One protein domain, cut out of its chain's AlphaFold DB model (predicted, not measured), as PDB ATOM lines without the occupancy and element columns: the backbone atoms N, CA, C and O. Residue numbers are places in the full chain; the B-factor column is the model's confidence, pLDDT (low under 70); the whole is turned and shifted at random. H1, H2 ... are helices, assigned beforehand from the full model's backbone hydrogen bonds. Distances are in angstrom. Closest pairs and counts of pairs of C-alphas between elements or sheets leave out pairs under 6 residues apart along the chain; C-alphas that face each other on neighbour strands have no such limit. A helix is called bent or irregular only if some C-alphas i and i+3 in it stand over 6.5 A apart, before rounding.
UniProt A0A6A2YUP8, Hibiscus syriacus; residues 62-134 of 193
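This is residues 62 to 134 of the 193 residues of a protein of Hibiscus syriacus (UniProt A0A6A2YUP8). A long helix, H2, and a second one, H1, make an open helical hairpin shaped as a V, meeting near their shared link and spreading apart; a short helix, H3, follows past the far end of H2. The 73 printed residues, all helix in class with H1, H2, H3 in chain order, form an extended rod of 53 by 24 by 24 A, radius of gyration of the C-alphas 17.9 A.

H2, residues 92 to 121, spans 42.6 A and is only just irregular, with C-alphas 93 and 96 6.6 A apart. H1, residues 62 to 88, spans 43.9 A from C-alpha 62 at (-29.044, -5.452, 27.508); it has a kink of 25 degrees near residue 81 and is irregular, with C-alphas 84 and 87 7.4 A apart. H3, residues 125 to 134, ends at C-alpha 134 (-20.724, 5.837, 49.631).

H2 and H1 only just touch, with 3 pairs of C-alphas within 8 A; H2 touches H1 with residues 92 to 96 alone, and H1 touches H2 with residues 83 to 86 alone; the closest C-alphas, of Pro 92 and Ala 86, are 6.2 A apart. They run opposite ways at 38 degrees, only just a steep tilt. H3 is apart from both. O i to N i+4 pairs within hydrogen-bond range number 24 of 26 in H2, 12 of 23 in H1 and 4 of 6 in H3.

The C-alphas farthest apart, of Arg 90 and Arg 133, are 54.9 A apart. Both links are tight, and the printed part has no cut. Residues 62 to 78 and 101 to 134 stand free. The mean pLDDT of the printed part is 73.9; residues 118 to 134 are among those under 70.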
ATOM      1  N   ALA A  62     -28.426  -6.408  28.437       72.25
ATOM      2  CA  ALA A  62     -29.044  -5.452  27.508       72.25
ATOM      3  C   ALA A  62     -29.526  -4.170  28.216       72.25
ATOM      4  O   ALA A  62     -29.426  -3.080  27.660       72.25
ATOM      5  N   SER A  63     -29.958  -4.282  29.478       75.81
ATOM      6  CA  SER A  63     -30.404  -3.146  30.294       75.81
ATOM      7  C   SER A  63     -29.313  -2.091  30.513       75.81
ATOM      8  O   SER A  63     -29.615  -0.898  30.503       75.81
ATOM      9  N   GLY A  64     -28.049  -2.497  30.687       73.31
ATOM     10  CA  GLY A  64     -26.932  -1.555  30.815       73.31
ATOM     11  C   GLY A  64     -26.654  -0.792  29.517       73.31
ATOM     12  O   GLY A  64     -26.385   0.407  29.544       73.31
ATOM     13  N   VAL A  65     -26.797  -1.471  28.375       81.44
ATOM     14  CA  VAL A  65     -26.617  -0.866  27.046       81.44
ATOM     15  C   VAL A  65     -27.748   0.104  26.716       81.44
ATOM     16  O   VAL A  65     -27.467   1.208  26.260       81.44
ATOM     17  N   PHE A  66     -29.006  -0.245  27.005       85.25
ATOM     18  CA  PHE A  66     -30.140   0.659  26.786       85.25
ATOM     19  C   PHE A  66     -30.059   1.928  27.644       85.25
ATOM     20  O   PHE A  66     -30.350   3.015  27.148       85.25
ATOM     21  N   ASN A  67     -29.606   1.822  28.897       83.81
ATOM     22  CA  ASN A  67     -29.421   2.991  29.763       83.81
ATOM     23  C   ASN A  67     -28.289   3.908  29.246       83.81
ATOM     24  O   ASN A  67     -28.454   5.124  29.157       83.81
ATOM     25  N   GLY A  68     -27.171   3.324  28.797       79.62
ATOM     26  CA  GLY A  68     -26.100   4.077  28.134       79.62
ATOM     27  C   GLY A  68     -26.554   4.742  26.828       79.62
ATOM     28  O   GLY A  68     -26.258   5.912  26.592       79.62
ATOM     29  N   ALA A  69     -27.331   4.030  26.008       83.69
ATOM     30  CA  ALA A  69     -27.878   4.550  24.758       83.69
ATOM     31  C   ALA A  69     -28.846   5.724  24.989       83.69
ATOM     32  O   ALA A  69     -28.778   6.715  24.266       83.69
ATOM     33  N   ALA A  70     -29.692   5.661  26.025       87.00
ATOM     34  CA  ALA A  70     -30.601   6.751  26.386       87.00
ATOM     35  C   ALA A  70     -29.842   8.041  26.759       87.00
ATOM     36  O   ALA A  70     -30.210   9.125  26.314       87.00
ATOM     37  N   MET A  71     -28.740   7.931  27.507       85.00
ATOM     38  CA  MET A  71     -27.859   9.063  27.844       85.00
ATOM     39  C   MET A  71     -27.246   9.731  26.602       85.00
ATOM     40  O   MET A  71     -27.227  10.960  26.496       85.00
ATOM     41  N   VAL A  72     -26.761   8.934  25.643       81.25
ATOM     42  CA  VAL A  72     -26.179   9.446  24.389       81.25
ATOM     43  C   VAL A  72     -27.258  10.078  23.504       81.25
ATOM     44  O   VAL A  72     -27.040  11.155  22.948       81.25
ATOM     45  N   TYR A  73     -28.444   9.468  23.437       84.00
ATOM     46  CA  TYR A  73     -29.588  10.002  22.696       84.00
ATOM     47  C   TYR A  73     -30.012  11.385  23.213       84.00
ATOM     48  O   TYR A  73     -30.206  12.312  22.427       84.00
ATOM     49  N   LEU A  74     -30.048  11.569  24.538       82.19
ATOM     50  CA  LEU A  74     -30.332  12.866  25.160       82.19
ATOM     51  C   LEU A  74     -29.258  13.932  24.875       82.19
ATOM     52  O   LEU A  74     -29.589  15.115  24.807       82.19
ATOM     53  N   SER A  75     -27.991  13.548  24.667       81.19
ATOM     54  CA  SER A  75     -26.941  14.496  24.249       81.19
ATOM     55  C   SER A  75     -27.102  14.962  22.805       81.19
ATOM     56  O   SER A  75     -26.789  16.112  22.502       81.19
ATOM     57  N   TYR A  76     -27.626  14.109  21.924       77.25
ATOM     58  CA  TYR A  76     -27.832  14.455  20.516       77.25
ATOM     59  C   TYR A  76     -28.937  15.502  20.316       77.25
ATOM     60  O   TYR A  76     -28.876  16.287  19.377       77.25
ATOM     61  N   ILE A  77     -29.908  15.579  21.232       82.56
ATOM     62  CA  ILE A  77     -31.010  16.559  21.187       82.56
ATOM     63  C   ILE A  77     -30.516  18.010  21.338       82.56
ATOM     64  O   ILE A  77     -31.151  18.925  20.828       82.56
ATOM     65  N   ARG A  78     -29.354  18.241  21.967       68.75
ATOM     66  CA  ARG A  78     -28.747  19.583  22.090       68.75
ATOM     67  C   ARG A  78     -27.979  20.045  20.858       68.75
ATOM     68  O   ARG A  78     -27.543  21.190  20.800       68.75
ATOM     69  N   TYR A  79     -27.783  19.157  19.896       72.25
ATOM     70  CA  TYR A  79     -27.048  19.480  18.688       72.25
ATOM     71  C   TYR A  79     -27.830  20.475  17.788       72.25
ATOM     72  O   TYR A  79     -27.226  21.261  17.061       72.25
ATOM     73  N   ASP A  80     -29.163  20.516  17.913       76.31
ATOM     74  CA  ASP A  80     -30.056  21.440  17.194       76.31
ATOM     75  C   ASP A  80     -29.754  22.925  17.482       76.31
ATOM     76  O   ASP A  80     -29.726  23.740  16.560       76.31
ATOM     77  N   ASP A  81     -29.379  23.267  18.722       67.88
ATOM     78  CA  ASP A  81     -29.051  24.645  19.123       67.88
ATOM     79  C   ASP A  81     -27.823  25.201  18.376       67.88
ATOM     80  O   ASP A  81     -27.744  26.401  18.101       67.88
ATOM     81  N   VAL A  82     -26.878  24.338  17.981       70.56
ATOM     82  CA  VAL A  82     -25.651  24.729  17.258       70.56
ATOM     83  C   VAL A  82     -25.974  25.232  15.847       70.56
ATOM     84  O   VAL A  82     -25.267  26.089  15.314       70.56
ATOM     85  N   SER A  83     -27.075  24.758  15.254       69.06
ATOM     86  CA  SER A  83     -27.505  25.175  13.914       69.06
ATOM     87  C   SER A  83     -27.924  26.651  13.851       69.06
ATOM     88  O   SER A  83     -27.813  27.280  12.798       69.06
ATOM     89  N   THR A  84     -28.327  27.240  14.983       72.19
ATOM     90  CA  THR A  84     -28.803  28.631  15.051       72.19
ATOM     91  C   THR A  84     -27.677  29.672  14.995       72.19
ATOM     92  O   THR A  84     -27.933  30.831  14.673       72.19
ATOM     93  N   MET A  85     -26.416  29.279  15.225       67.56
ATOM     94  CA  MET A  85     -25.251  30.181  15.168       67.56
ATOM     95  C   MET A  85     -24.687  30.381  13.751       67.56
ATOM     96  O   MET A  85     -23.686  31.067  13.565       67.56
ATOM     97  N   ALA A  86     -25.317  29.811  12.725       63.06
ATOM     98  CA  ALA A  86     -24.762  29.769  11.375       63.06
ATOM     99  C   ALA A  86     -24.857  31.071  10.556       63.06
ATOM    100  O   ALA A  86     -24.447  31.095   9.396       63.06
ATOM    101  N   ASN A  87     -25.372  32.159  11.131       63.91
ATOM    102  CA  ASN A  87     -25.609  33.418  10.415       63.91
ATOM    103  C   ASN A  87     -24.318  34.160   9.994       63.91
ATOM    104  O   ASN A  87     -24.387  35.152   9.274       63.91
ATOM    105  N   GLU A  88     -23.146  33.687  10.429       66.50
ATOM    106  CA  GLU A  88     -21.819  34.205  10.046       66.50
ATOM    107  C   GLU A  88     -21.093  33.320   9.013       66.50
ATOM    108  O   GLU A  88     -19.963  33.611   8.618       66.50
ATOM    109  N   VAL A  89     -21.725  32.236   8.552       69.06
ATOM    110  CA  VAL A  89     -21.119  31.268   7.630       69.06
ATOM    111  C   VAL A  89     -21.451  31.640   6.181       69.06
ATOM    112  O   VAL A  89     -22.610  31.883   5.851       69.06
ATOM    113  N   ARG A  90     -20.434  31.683   5.303       74.56
ATOM    114  CA  ARG A  90     -20.585  32.067   3.882       74.56
ATOM    115  C   ARG A  90     -21.550  31.156   3.113       74.56
ATOM    116  O   ARG A  90     -22.299  31.678   2.295       74.56
ATOM    117  N   ASP A  91     -21.557  29.849   3.399       77.81
ATOM    118  CA  ASP A  91     -22.418  28.855   2.743       77.81
ATOM    119  C   ASP A  91     -23.089  27.901   3.765       77.81
ATOM    120  O   ASP A  91     -22.678  26.750   3.952       77.81
ATOM    121  N   PRO A  92     -24.185  28.334   4.422       72.88
ATOM    122  CA  PRO A  92     -24.794  27.603   5.538       72.88
ATOM    123  C   PRO A  92     -25.327  26.211   5.153       72.88
ATOM    124  O   PRO A  92     -25.296  25.285   5.958       72.88
ATOM    125  N   ILE A  93     -25.775  26.023   3.908       79.19
ATOM    126  CA  ILE A  93     -26.398  24.770   3.441       79.19
ATOM    127  C   ILE A  93     -25.420  23.584   3.472       79.19
ATOM    128  O   ILE A  93     -25.845  22.442   3.647       79.19
ATOM    129  N   LYS A  94     -24.118  23.830   3.292       77.81
ATOM    130  CA  LYS A  94     -23.103  22.769   3.200       77.81
ATOM    131  C   LYS A  94     -22.157  22.768   4.392       77.81
ATOM    132  O   LYS A  94     -21.828  21.700   4.899       77.81
ATOM    133  N   ASP A  95     -21.770  23.940   4.873       81.81
ATOM    134  CA  ASP A  95     -20.709  24.048   5.873       81.81
ATOM    135  C   ASP A  95     -21.176  23.624   7.268       81.81
ATOM    136  O   ASP A  95     -20.430  22.962   7.994       81.81
ATOM    137  N   ILE A  96     -22.432  23.921   7.622       82.81
ATOM    138  CA  ILE A  96     -23.014  23.519   8.908       82.81
ATOM    139  C   ILE A  96     -23.020  21.986   9.046       82.81
ATOM    140  O   ILE A  96     -22.393  21.489   9.977       82.81
ATOM    141  N   PRO A  97     -23.643  21.185   8.155       79.69
ATOM    142  CA  PRO A  97     -23.694  19.732   8.349       79.69
ATOM    143  C   PRO A  97     -22.320  19.048   8.244       79.69
ATOM    144  O   PRO A  97     -22.073  18.050   8.928       79.69
ATOM    145  N   ILE A  98     -21.405  19.572   7.421       83.38
ATOM    146  CA  ILE A  98     -20.066  18.993   7.223       83.38
ATOM    147  C   ILE A  98     -19.175  19.215   8.453       83.38
ATOM    148  O   ILE A  98     -18.533  18.273   8.917       83.38
ATOM    149  N   CYS A  99     -19.172  20.424   9.021       81.19
ATOM    150  CA  CYS A  99     -18.417  20.742  10.241       81.19
ATOM    151  C   CYS A  99     -18.813  19.821  11.406       81.19
ATOM    152  O   CYS A  99     -17.996  19.291  12.160       81.19
ATOM    153  N   VAL A 100     -20.107  19.575  11.496       84.44
ATOM    154  CA  VAL A 100     -20.757  18.886  12.600       84.44
ATOM    155  C   VAL A 100     -20.488  17.405  12.552       84.44
ATOM    156  O   VAL A 100     -19.961  16.839  13.507       84.44
ATOM    157  N   SER A 101     -20.811  16.796  11.413       86.50
ATOM    158  CA  SER A 101     -20.555  15.383  11.173       86.50
ATOM    159  C   SER A 101     -19.060  15.077  11.297       86.50
ATOM    160  O   SER A 101     -18.693  14.103  11.953       86.50
ATOM    161  N   GLY A 102     -18.194  15.960  10.784       87.62
ATOM    162  CA  GLY A 102     -16.745  15.865  10.946       87.62
ATOM    163  C   GLY A 102     -16.300  15.866  12.411       87.62
ATOM    164  O   GLY A 102     -15.576  14.961  12.830       87.62
ATOM    165  N   SER A 103     -16.762  16.832  13.213       84.44
ATOM    166  CA  SER A 103     -16.393  16.918  14.634       84.44
ATOM    167  C   SER A 103     -16.857  15.697  15.436       84.44
ATOM    168  O   SER A 103     -16.078  15.143  16.209       84.44
ATOM    169  N   VAL A 104     -18.081  15.211  15.200       85.12
ATOM    170  CA  VAL A 104     -18.641  14.047  15.902       85.12
ATOM    171  C   VAL A 104     -17.847  12.781  15.595       85.12
ATOM    172  O   VAL A 104     -17.523  12.028  16.513       85.12
ATOM    173  N   VAL A 105     -17.486  12.547  14.329       89.00
ATOM    174  CA  VAL A 105     -16.694  11.369  13.938       89.00
ATOM    175  C   VAL A 105     -15.318  11.398  14.602       89.00
ATOM    176  O   VAL A 105     -14.905  10.408  15.209       89.00
ATOM    177  N   ILE A 106     -14.630  12.541  14.556       88.19
ATOM    178  CA  ILE A 106     -13.302  12.702  15.165       88.19
ATOM    179  C   ILE A 106     -13.370  12.509  16.687       88.19
ATOM    180  O   ILE A 106     -12.566  11.768  17.255       88.19
ATOM    181  N   VAL A 107     -14.355  13.120  17.354       85.00
ATOM    182  CA  VAL A 107     -14.561  12.987  18.805       85.00
ATOM    183  C   VAL A 107     -14.909  11.551  19.193       85.00
ATOM    184  O   VAL A 107     -14.423  11.069  20.212       85.00
ATOM    185  N   THR A 108     -15.685  10.836  18.376       87.25
ATOM    186  CA  THR A 108     -16.031   9.427  18.622       87.25
ATOM    187  C   THR A 108     -14.784   8.546  18.631       87.25
ATOM    188  O   THR A 108     -14.599   7.737  19.542       87.25
ATOM    189  N   VAL A 109     -13.892   8.735  17.653       88.31
ATOM    190  CA  VAL A 109     -12.613   8.014  17.592       88.31
ATOM    191  C   VAL A 109     -11.756   8.353  18.813       88.31
ATOM    192  O   VAL A 109     -11.333   7.447  19.530       88.31
ATOM    193  N   LEU A 110     -11.565   9.643  19.109       85.44
ATOM    194  CA  LEU A 110     -10.804  10.101  20.279       85.44
ATOM    195  C   LEU A 110     -11.356   9.535  21.594       85.44
ATOM    196  O   LEU A 110     -10.586   9.117  22.456       85.44
ATOM    197  N   TYR A 111     -12.679   9.485  21.746       82.94
ATOM    198  CA  TYR A 111     -13.333   8.947  22.934       82.94
ATOM    199  C   TYR A 111     -13.096   7.442  23.092       82.94
ATOM    200  O   TYR A 111     -12.826   6.979  24.199       82.94
ATOM    201  N   CYS A 112     -13.128   6.674  21.997       84.00
ATOM    202  CA  CYS A 112     -12.803   5.249  22.027       84.00
ATOM    203  C   CYS A 112     -11.349   5.008  22.455       84.00
ATOM    204  O   CYS A 112     -11.092   4.147  23.299       84.00
ATOM    205  N   LEU A 113     -10.406   5.791  21.916       82.81
ATOM    206  CA  LEU A 113      -9.004   5.730  22.333       82.81
ATOM    207  C   LEU A 113      -8.869   6.070  23.821       82.81
ATOM    208  O   LEU A 113      -8.246   5.317  24.559       82.81
ATOM    209  N   MET A 114      -9.518   7.141  24.280       82.38
ATOM    210  CA  MET A 114      -9.512   7.558  25.684       82.38
ATOM    211  C   MET A 114     -10.088   6.485  26.623       82.38
ATOM    212  O   MET A 114      -9.547   6.236  27.701       82.38
ATOM    213  N   ALA A 115     -11.182   5.828  26.237       78.75
ATOM    214  CA  ALA A 115     -11.779   4.750  27.020       78.75
ATOM    215  C   ALA A 115     -10.840   3.536  27.119       78.75
ATOM    216  O   ALA A 115     -10.699   2.949  28.198       78.75
ATOM    217  N   ALA A 116     -10.156   3.192  26.023       74.88
ATOM    218  CA  ALA A 116      -9.137   2.146  26.012       74.88
ATOM    219  C   ALA A 116      -7.938   2.519  26.902       74.88
ATOM    220  O   ALA A 116      -7.526   1.717  27.737       74.88
ATOM    221  N   SER A 117      -7.453   3.760  26.809       78.44
ATOM    222  CA  SER A 117      -6.402   4.328  27.662       78.44
ATOM    223  C   SER A 117      -6.724   4.212  29.149       78.44
ATOM    224  O   SER A 117      -5.920   3.714  29.935       78.44
ATOM    225  N   ILE A 118      -7.925   4.639  29.545       67.56
ATOM    226  CA  ILE A 118      -8.379   4.560  30.937       67.56
ATOM    227  C   ILE A 118      -8.488   3.103  31.383       67.56
ATOM    228  O   ILE A 118      -8.083   2.787  32.497       67.56
ATOM    229  N   SER A 119      -8.985   2.209  30.526       68.75
ATOM    230  CA  SER A 119      -9.078   0.775  30.837       68.75
ATOM    231  C   SER A 119      -7.701   0.129  31.020       68.75
ATOM    232  O   SER A 119      -7.558  -0.788  31.823       68.75
ATOM    233  N   MET A 120      -6.682   0.633  30.319       61.19
ATOM    234  CA  MET A 120      -5.294   0.189  30.452       61.19
ATOM    235  C   MET A 120      -4.612   0.746  31.719       61.19
ATOM    236  O   MET A 120      -3.746   0.080  32.281       61.19
ATOM    237  N   LEU A 121      -5.012   1.935  32.199       60.84
ATOM    238  CA  LEU A 121      -4.450   2.576  33.402       60.84
ATOM    239  C   LEU A 121      -5.195   2.251  34.712       60.84
ATOM    240  O   LEU A 121      -4.585   2.295  35.781       60.84
ATOM    241  N   LEU A 122      -6.500   1.967  34.676       56.09
ATOM    242  CA  LEU A 122      -7.318   1.738  35.869       56.09
ATOM    243  C   LEU A 122      -7.858   0.306  35.933       56.09
ATOM    244  O   LEU A 122      -8.844  -0.036  35.284       56.09
ATOM    245  N   SER A 123      -7.323  -0.486  36.870       49.09
ATOM    246  CA  SER A 123      -8.073  -1.600  37.461       49.09
ATOM    247  C   SER A 123      -9.400  -1.069  38.025       49.09
ATOM    248  O   SER A 123      -9.427  -0.384  39.050       49.09
ATOM    249  N   TYR A 124     -10.504  -1.415  37.356       51.25
ATOM    250  CA  TYR A 124     -11.896  -1.025  37.652       51.25
ATOM    251  C   TYR A 124     -12.351  -1.293  39.101       51.25
ATOM    252  O   TYR A 124     -13.338  -0.734  39.585       51.25
ATOM    253  N   ASP A 125     -11.617  -2.140  39.816       53.16
ATOM    254  CA  ASP A 125     -12.031  -2.717  41.086       53.16
ATOM    255  C   ASP A 125     -11.980  -1.719  42.266       53.16
ATOM    256  O   ASP A 125     -12.748  -1.814  43.224       53.16
ATOM    257  N   MET A 126     -11.129  -0.688  42.193       51.53
ATOM    258  CA  MET A 126     -10.967   0.279  43.294       51.53
ATOM    259  C   MET A 126     -12.011   1.409  43.277       51.53
ATOM    260  O   MET A 126     -12.334   1.964  44.332       51.53
ATOM    261  N   MET A 127     -12.567   1.756  42.108       54.94
ATOM    262  CA  MET A 127     -13.515   2.872  41.976       54.94
ATOM    263  C   MET A 127     -14.949   2.455  42.331       54.94
ATOM    264  O   MET A 127     -15.620   3.155  43.095       54.94
ATOM    265  N   TRP A 128     -15.387   1.273  41.874       50.59
ATOM    266  CA  TRP A 128     -16.703   0.727  42.219       50.59
ATOM    267  C   TRP A 128     -16.845   0.492  43.725       50.59
ATOM    268  O   TRP A 128     -17.842   0.890  44.316       50.59
ATOM    269  N   ARG A 129     -15.810  -0.036  44.394       51.47
ATOM    270  CA  ARG A 129     -15.827  -0.247  45.854       51.47
ATOM    271  C   ARG A 129     -15.990   1.055  46.645       51.47
ATOM    272  O   ARG A 129     -16.584   1.033  47.720       51.47
ATOM    273  N   ARG A 130     -15.504   2.192  46.128       55.00
ATOM    274  CA  ARG A 130     -15.669   3.513  46.764       55.00
ATOM    275  C   ARG A 130     -17.049   4.118  46.509       55.00
ATOM    276  O   ARG A 130     -17.614   4.699  47.430       55.00
ATOM    277  N   CYS A 131     -17.600   3.966  45.303       52.78
ATOM    278  CA  CYS A 131     -18.973   4.393  45.018       52.78
ATOM    279  C   CYS A 131     -20.008   3.516  45.731       52.78
ATOM    280  O   CYS A 131     -20.918   4.062  46.340       52.78
ATOM    281  N   LEU A 132     -19.841   2.190  45.751       60.00
ATOM    282  CA  LEU A 132     -20.709   1.270  46.487       60.00
ATOM    283  C   LEU A 132     -20.664   1.554  47.992       60.00
ATOM    284  O   LEU A 132     -21.708   1.600  48.627       60.00
ATOM    285  N   ARG A 133     -19.485   1.840  48.560       60.16
ATOM    286  CA  ARG A 133     -19.360   2.227  49.973       60.16
ATOM    287  C   ARG A 133     -20.097   3.535  50.287       60.16
ATOM    288  O   ARG A 133     -20.878   3.552  51.223       60.16
ATOM    289  N   ARG A 134     -19.959   4.581  49.458       60.62
ATOM    290  CA  ARG A 134     -20.724   5.837  49.631       60.62
ATOM    291  C   ARG A 134     -22.219   5.690  49.338       60.62
ATOM    292  O   ARG A 134     -23.019   6.408  49.922       60.62
TER     293      ARG A 134